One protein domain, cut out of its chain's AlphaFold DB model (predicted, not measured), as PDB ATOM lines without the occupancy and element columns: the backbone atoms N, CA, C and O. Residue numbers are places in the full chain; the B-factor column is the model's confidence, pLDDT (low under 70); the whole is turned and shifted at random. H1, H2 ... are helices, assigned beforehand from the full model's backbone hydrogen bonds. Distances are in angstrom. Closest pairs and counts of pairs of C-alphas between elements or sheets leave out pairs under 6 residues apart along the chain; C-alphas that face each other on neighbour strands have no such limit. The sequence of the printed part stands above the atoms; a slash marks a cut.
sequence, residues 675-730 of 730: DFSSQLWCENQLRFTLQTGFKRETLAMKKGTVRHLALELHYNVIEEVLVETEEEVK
ATOM      1  N   ASP A 675     216.702 277.929 178.061       56.75
ATOM      2  CA  ASP A 675     216.974 278.665 179.310       56.75
ATOM      3  C   ASP A 675     215.843 278.506 180.335       56.75
ATOM      4  O   ASP A 675     216.021 278.735 181.533       56.75
ATOM      5  N   PHE A 676     214.663 278.087 179.873       59.28
ATOM      6  CA  PHE A 676     213.617 277.586 180.750       59.28
ATOM      7  C   PHE A 676     214.045 276.236 181.319       59.28
ATOM      8  O   PHE A 676     214.451 275.342 180.576       59.28
ATOM      9  N   SER A 677     213.893 276.047 182.634       70.50
ATOM     10  CA  SER A 677     214.083 274.723 183.223       70.50
ATOM     11  C   SER A 677     213.157 273.715 182.534       70.50
ATOM     12  O   SER A 677     211.993 274.017 182.246       70.50
ATOM     13  N   SER A 678     213.665 272.508 182.280       68.44
ATOM     14  CA  SER A 678     212.928 271.445 181.578       68.44
ATOM     15  C   SER A 678     211.550 271.186 182.198       68.44
ATOM     16  O   SER A 678     210.579 270.964 181.481       68.44
ATOM     17  N   GLN A 679     211.434 271.326 183.523       75.62
ATOM     18  CA  GLN A 679     210.163 271.294 184.243       75.62
ATOM     19  C   GLN A 679     209.189 272.411 183.816       75.62
ATOM     20  O   GLN A 679     208.071 272.097 183.411       75.62
ATOM     21  N   LEU A 680     209.579 273.694 183.872       76.69
ATOM     22  CA  LEU A 680     208.703 274.819 183.488       76.69
ATOM     23  C   LEU A 680     208.242 274.714 182.030       76.69
ATOM     24  O   LEU A 680     207.105 275.055 181.692       76.69
ATOM     25  N   TRP A 681     209.130 274.223 181.170       75.25
ATOM     26  CA  TRP A 681     208.850 273.978 179.765       75.25
ATOM     27  C   TRP A 681     207.823 272.849 179.570       75.25
ATOM     28  O   TRP A 681     206.804 273.051 178.906       75.25
ATOM     29  N   CYS A 682     208.015 271.702 180.231       76.69
ATOM     30  CA  CYS A 682     207.054 270.595 180.243       76.69
ATOM     31  C   CYS A 682     205.689 270.997 180.833       76.69
ATOM     32  O   CYS A 682     204.652 270.630 180.277       76.69
ATOM     33  N   GLU A 683     205.661 271.782 181.914       84.19
ATOM     34  CA  GLU A 683     204.421 272.283 182.520       84.19
ATOM     35  C   GLU A 683     203.647 273.210 181.572       84.19
ATOM     36  O   GLU A 683     202.430 273.065 181.419       84.19
ATOM     37  N   ASN A 684     204.328 274.130 180.883       80.50
ATOM     38  CA  ASN A 684     203.682 275.003 179.900       80.50
ATOM     39  C   ASN A 684     203.227 274.240 178.645       80.50
ATOM     40  O   ASN A 684     202.131 274.505 178.146       80.50
ATOM     41  N   GLN A 685     203.983 273.242 178.178       76.38
ATOM     42  CA  GLN A 685     203.551 272.383 177.070       76.38
ATOM     43  C   GLN A 685     202.330 271.526 177.447       76.38
ATOM     44  O   GLN A 685     201.429 271.333 176.623       76.38
ATOM     45  N   LEU A 686     202.251 271.049 178.695       84.38
ATOM     46  CA  LEU A 686     201.070 270.364 179.222       84.38
ATOM     47  C   LEU A 686     199.860 271.310 179.264       84.38
ATOM     48  O   LEU A 686     198.800 270.950 178.755       84.38
ATOM     49  N   ARG A 687     200.022 272.538 179.779       89.19
ATOM     50  CA  ARG A 687     198.965 273.573 179.780       89.19
ATOM     51  C   ARG A 687     198.459 273.875 178.366       89.19
ATOM     52  O   ARG A 687     197.251 273.851 178.148       89.19
ATOM     53  N   PHE A 688     199.355 274.079 177.397       82.38
ATOM     54  CA  PHE A 688     198.982 274.327 175.999       82.38
ATOM     55  C   PHE A 688     198.238 273.133 175.376       82.38
ATOM     56  O   PHE A 688     197.228 273.306 174.690       82.38
ATOM     57  N   THR A 689     198.701 271.909 175.647       89.56
ATOM     58  CA  THR A 689     198.064 270.676 175.154       89.56
ATOM     59  C   THR A 689     196.664 270.491 175.753       89.56
ATOM     60  O   THR A 689     195.742 270.121 175.031       89.56
ATOM     61  N   LEU A 690     196.478 270.803 177.042       91.50
ATOM     62  CA  LEU A 690     195.175 270.764 177.719       91.50
ATOM     63  C   LEU A 690     194.211 271.851 177.217       91.50
ATOM     64  O   LEU A 690     193.024 271.579 177.067       91.50
ATOM     65  N   GLN A 691     194.703 273.062 176.933       90.50
ATOM     66  CA  GLN A 691     193.881 274.165 176.417       90.50
ATOM     67  C   GLN A 691     193.428 273.958 174.967       90.50
ATOM     68  O   GLN A 691     192.319 274.346 174.612       90.50
ATOM     69  N   THR A 692     194.284 273.385 174.119       86.31
ATOM     70  CA  THR A 692     194.014 273.269 172.674       86.31
ATOM     71  C   THR A 692     193.522 271.891 172.238       86.31
ATOM     72  O   THR A 692     192.989 271.767 171.141       86.31
ATOM     73  N   GLY A 693     193.736 270.843 173.039       93.75
ATOM     74  CA  GLY A 693     193.510 269.448 172.640       93.75
ATOM     75  C   GLY A 693     194.538 268.900 171.638       93.75
ATOM     76  O   GLY A 693     194.494 267.715 171.300       93.75
ATOM     77  N   PHE A 694     195.488 269.723 171.179       85.25
ATOM     78  CA  PHE A 694     196.503 269.358 170.196       85.25
ATOM     79  C   PHE A 694     197.903 269.609 170.757       85.25
ATOM     80  O   PHE A 694     198.333 270.752 170.911       85.25
ATOM     81  N   LYS A 695     198.667 268.533 170.987       84.19
ATOM     82  CA  LYS A 695     200.109 268.618 171.256       84.19
ATOM     83  C   LYS A 695     200.818 269.088 169.978       84.19
ATOM     84  O   LYS A 695     201.280 268.267 169.191       84.19
ATOM     85  N   ARG A 696     200.859 270.404 169.736       83.19
ATOM     86  CA  ARG A 696     201.712 270.989 168.691       83.19
ATOM     87  C   ARG A 696     203.156 270.685 169.057       83.19
ATOM     88  O   ARG A 696     203.603 271.075 170.129       83.19
ATOM     89  N   GLU A 697     203.849 269.994 168.166       84.38
ATOM     90  CA  GLU A 697     205.265 269.685 168.295       84.38
ATOM     91  C   GLU A 697     206.064 270.735 167.522       84.38
ATOM     92  O   GLU A 697     205.946 270.843 166.301       84.38
ATOM     93  N   THR A 698     206.810 271.576 168.235       86.31
ATOM     94  CA  THR A 698     207.633 272.630 167.622       86.31
ATOM     95  C   THR A 698     209.032 272.101 167.295       86.31
ATOM     96  O   THR A 698     209.478 271.110 167.872       86.31
ATOM     97  N   LEU A 699     209.776 272.775 166.412       84.44
ATOM     98  CA  LEU A 699     211.176 272.406 166.142       84.44
ATOM     99  C   LEU A 699     212.039 272.464 167.415       84.44
ATOM    100  O   LEU A 699     212.854 271.576 167.646       84.44
ATOM    101  N   ALA A 700     211.780 273.437 168.296       81.00
ATOM    102  CA  ALA A 700     212.424 273.517 169.604       81.00
ATOM    103  C   ALA A 700     212.036 272.353 170.538       81.00
ATOM    104  O   ALA A 700     212.864 271.917 171.331       81.00
ATOM    105  N   MET A 701     210.825 271.785 170.419       79.31
ATOM    106  CA  MET A 701     210.485 270.525 171.095       79.31
ATOM    107  C   MET A 701     211.251 269.335 170.540       79.31
ATOM    108  O   MET A 701     211.694 268.509 171.333       79.31
ATOM    109  N   LYS A 702     211.440 269.242 169.220       89.06
ATOM    110  CA  LYS A 702     212.240 268.161 168.632       89.06
ATOM    111  C   LYS A 702     213.695 268.246 169.099       89.06
ATOM    112  O   LYS A 702     214.167 267.293 169.711       89.06
ATOM    113  N   LYS A 703     214.347 269.409 168.954       89.19
ATOM    114  CA  LYS A 703     215.707 269.639 169.480       89.19
ATOM    115  C   LYS A 703     215.806 269.386 170.990       89.19
ATOM    116  O   LYS A 703     216.698 268.670 171.430       89.19
ATOM    117  N   GLY A 704     214.863 269.905 171.783       85.81
ATOM    118  CA  GLY A 704     214.832 269.702 173.235       85.81
ATOM    119  C   GLY A 704     214.656 268.237 173.646       85.81
ATOM    120  O   GLY A 704     215.318 267.787 174.575       85.81
ATOM    121  N   THR A 705     213.820 267.475 172.932       85.00
ATOM    122  CA  THR A 705     213.595 266.044 173.204       85.00
ATOM    123  C   THR A 705     214.814 265.209 172.819       85.00
ATOM    124  O   THR A 705     215.242 264.379 173.613       85.00
ATOM    125  N   VAL A 706     215.424 265.467 171.654       91.94
ATOM    126  CA  VAL A 706     216.659 264.787 171.220       91.94
ATOM    127  C   VAL A 706     217.805 265.070 172.195       91.94
ATOM    128  O   VAL A 706     218.447 264.135 172.663       91.94
ATOM    129  N   ARG A 707     218.010 266.333 172.594       89.56
ATOM    130  CA  ARG A 707     219.032 266.700 173.589       89.56
ATOM    131  C   ARG A 707     218.763 266.080 174.963       89.56
ATOM    132  O   ARG A 707     219.707 265.686 175.640       89.56
ATOM    133  N   HIS A 708     217.501 265.978 175.386       85.88
ATOM    134  CA  HIS A 708     217.152 265.308 176.640       85.88
ATOM    135  C   HIS A 708     217.445 263.804 176.575       85.88
ATOM    136  O   HIS A 708     218.042 263.284 177.514       85.88
ATOM    137  N   LEU A 709     217.097 263.137 175.470       86.19
ATOM    138  CA  LEU A 709     217.375 261.715 175.260       86.19
ATOM    139  C   LEU A 709     218.888 261.444 175.209       86.19
ATOM    140  O   LEU A 709     219.358 260.520 175.858       86.19
ATOM    141  N   ALA A 710     219.667 262.284 174.520       88.19
ATOM    142  CA  ALA A 710     221.128 262.188 174.499       88.19
ATOM    143  C   ALA A 710     221.742 262.335 175.906       88.19
ATOM    144  O   ALA A 710     222.631 261.573 176.276       88.19
ATOM    145  N   LEU A 711     221.227 263.260 176.726       86.75
ATOM    146  CA  LEU A 711     221.633 263.389 178.130       86.75
ATOM    147  C   LEU A 711     221.216 262.168 178.967       86.75
ATOM    148  O   LEU A 711     221.995 261.717 179.801       86.75
ATOM    149  N   GLU A 712     220.028 261.600 178.747       85.94
ATOM    150  CA  GLU A 712     219.603 260.370 179.428       85.94
ATOM    151  C   GLU A 712     220.467 259.164 179.036       85.94
ATOM    152  O   GLU A 712     220.824 258.388 179.918       85.94
ATOM    153  N   LEU A 713     220.860 259.033 177.767       87.88
ATOM    154  CA  LEU A 713     221.786 257.996 177.291       87.88
ATOM    155  C   LEU A 713     223.211 258.183 177.837       87.88
ATOM    156  O   LEU A 713     223.898 257.202 178.095       87.88
ATOM    157  N   HIS A 714     223.657 259.426 178.040       86.62
ATOM    158  CA  HIS A 714     224.988 259.720 178.575       86.62
ATOM    159  C   HIS A 714     225.082 259.518 180.100       86.62
ATOM    160  O   HIS A 714     226.122 259.099 180.604       86.62
ATOM    161  N   TYR A 715     224.011 259.807 180.853       84.88
ATOM    162  CA  TYR A 715     223.994 259.651 182.315       84.88
ATOM    163  C   TYR A 715     223.542 258.267 182.799       84.88
ATOM    164  O   TYR A 715     223.993 257.828 183.859       84.88
ATOM    165  N   ASN A 716     222.659 257.577 182.071       82.88
ATOM    166  CA  ASN A 716     222.242 256.223 182.427       82.88
ATOM    167  C   ASN A 716     223.130 255.207 181.705       82.88
ATOM    168  O   ASN A 716     223.006 255.019 180.498       82.88
ATOM    169  N   VAL A 717     223.975 254.497 182.455       81.62
ATOM    170  CA  VAL A 717     224.667 253.311 181.934       81.62
ATOM    171  C   VAL A 717     223.612 252.250 181.609       81.62
ATOM    172  O   VAL A 717     223.045 251.636 182.514       81.62
ATOM    173  N   ILE A 718     223.326 252.057 180.321       79.00
ATOM    174  CA  ILE A 718     222.438 250.993 179.848       79.00
ATOM    175  C   ILE A 718     223.221 249.680 179.880       79.00
ATOM    176  O   ILE A 718     224.006 249.378 178.986       79.00
ATOM    177  N   GLU A 719     223.015 248.909 180.943       83.19
ATOM    178  CA  GLU A 719     223.506 247.538 181.053       83.19
ATOM    179  C   GLU A 719     222.482 246.589 180.407       83.19
ATOM    180  O   GLU A 719     221.354 246.446 180.886       83.19
ATOM    181  N   GLU A 720     222.853 245.960 179.287       82.06
ATOM    182  CA  GLU A 720     221.986 245.017 178.569       82.06
ATOM    183  C   GLU A 720     221.858 243.691 179.334       82.06
ATOM    184  O   GLU A 720     222.617 242.740 179.138       82.06
ATOM    185  N   VAL A 721     220.866 243.614 180.224       86.88
ATOM    186  CA  VAL A 721     220.552 242.386 180.967       86.88
ATOM    187  C   VAL A 721     219.885 241.368 180.038       86.88
ATOM    188  O   VAL A 721     218.663 241.348 179.874       86.88
ATOM    189  N   LEU A 722     220.697 240.497 179.438       86.62
ATOM    190  CA  LEU A 722     220.238 239.374 178.621       86.62
ATOM    191  C   LEU A 722     219.596 238.304 179.525       86.62
ATOM    192  O   LEU A 722     220.278 237.553 180.220       86.62
ATOM    193  N   VAL A 723     218.262 238.257 179.535       89.25
ATOM    194  CA  VAL A 723     217.477 237.298 180.331       89.25
ATOM    195  C   VAL A 723     217.253 236.017 179.525       89.25
ATOM    196  O   VAL A 723     216.226 235.871 178.865       89.25
ATOM    197  N   GLU A 724     218.203 235.083 179.588       85.50
ATOM    198  CA  GLU A 724     218.005 233.722 179.067       85.50
ATOM    199  C   GLU A 724     216.862 233.032 179.829       85.50
ATOM    200  O   GLU A 724     216.895 232.928 181.060       85.50
ATOM    201  N   THR A 725     215.838 232.551 179.118       90.50
ATOM    202  CA  THR A 725     214.718 231.841 179.754       90.50
ATOM    203  C   THR A 725     214.916 230.327 179.718       90.50
ATOM    204  O   THR A 725     215.403 229.764 178.741       90.50
ATOM    205  N   GLU A 726     214.472 229.614 180.762       80.94
ATOM    206  CA  GLU A 726     214.586 228.145 180.813       80.94
ATOM    207  C   GLU A 726     213.825 227.408 179.688       80.94
ATOM    208  O   GLU A 726     213.930 226.185 179.590       80.94
ATOM    209  N   GLU A 727     213.013 228.096 178.884       79.69
ATOM    210  CA  GLU A 727     212.299 227.514 177.739       79.69
ATOM    211  C   GLU A 727     213.105 227.614 176.432       79.69
ATOM    212  O   GLU A 727     212.925 226.770 175.561       79.69
ATOM    213  N   GLU A 728     214.053 228.551 176.320       70.88
ATOM    214  CA  GLU A 728     214.979 228.670 175.176       70.88
ATOM    215  C   GLU A 728     216.187 227.718 175.284       70.88
ATOM    216  O   GLU A 728     216.860 227.436 174.294       70.88
ATOM    217  N   VAL A 729     216.446 227.194 176.487       69.38
ATOM    218  CA  VAL A 729     217.559 226.274 176.802       69.38
ATOM    219  C   VAL A 729     217.149 224.784 176.663       69.38
ATOM    220  O   VAL A 729     217.950 223.892 176.953       69.38
ATOM    221  N   LYS A 730     215.910 224.486 176.233       56.59
ATOM    222  CA  LYS A 730     215.333 223.124 176.142       56.59
ATOM    223  C   LYS A 730     215.165 222.615 174.705       56.59
ATOM    224  O   LYS A 730     215.525 221.434 174.496       56.59
TER     225      LYS A 730
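AT A GLANCE: This is residues 675 to 730 of the 730 residues of the protein "Defects in morphology 1" of Cystoisospora suis (UniProt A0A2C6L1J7). The longest helix, H2, begins in a small body beside H1 and sticks out of it with residues 709 to 715; an extended tail, residues 716 to 730, carries this free arm on to the end of the chain. The body is a loose pair of helices, H1 and the first part of H2, joined by a short link and near each other without touching. The printed part has 56 residues, with two named helices in the order H1, H2 and no named strand; the class is all helix. The whole is extended, with a radius of gyration of the C-alphas of 18.5 A, and spans 55 by 27 by 18 A, the arm making the length.

IN THESE COORDINATES: Find C-alpha 699 at (211.176, 272.406, 166.142); from there H2, residues 699 to 715, runs 24.3 A to C-alpha 715 at (223.994, 259.651, 182.315). Then look back to C-alpha 678 at (212.928, 271.445, 181.578), where H1, residues 678 to 692, begins; it is 21.0 A long.

HOW THE PARTS SIT: Compare H2 with H1 and you will find them near each other: no pair of their C-alphas is within 8 A, but 7 pairs are within 10 A. Six residues make the short link from H1 to H2. In both H1 and H2, every O i to N i+4 pair is within hydrogen-bond range. Residues 709 to 730, of which 709 to 715 belong to H2, stand free.

THE WHOLE: The two C-alphas farthest apart, those of Asp 675 and Lys 730, are 55.7 A apart. Without the free stretch, the body spans 26 by 17 by 12 A. From residue 716 to Lys 730, the chain's last residue, look for 15 residues with no named element, their C-alphas 13 to 38 A from the mean of all C-alphas. The printed part has no cut. Its mean pLDDT is 82.2; residues 675, 676, 678, 729 and 730 are under 70.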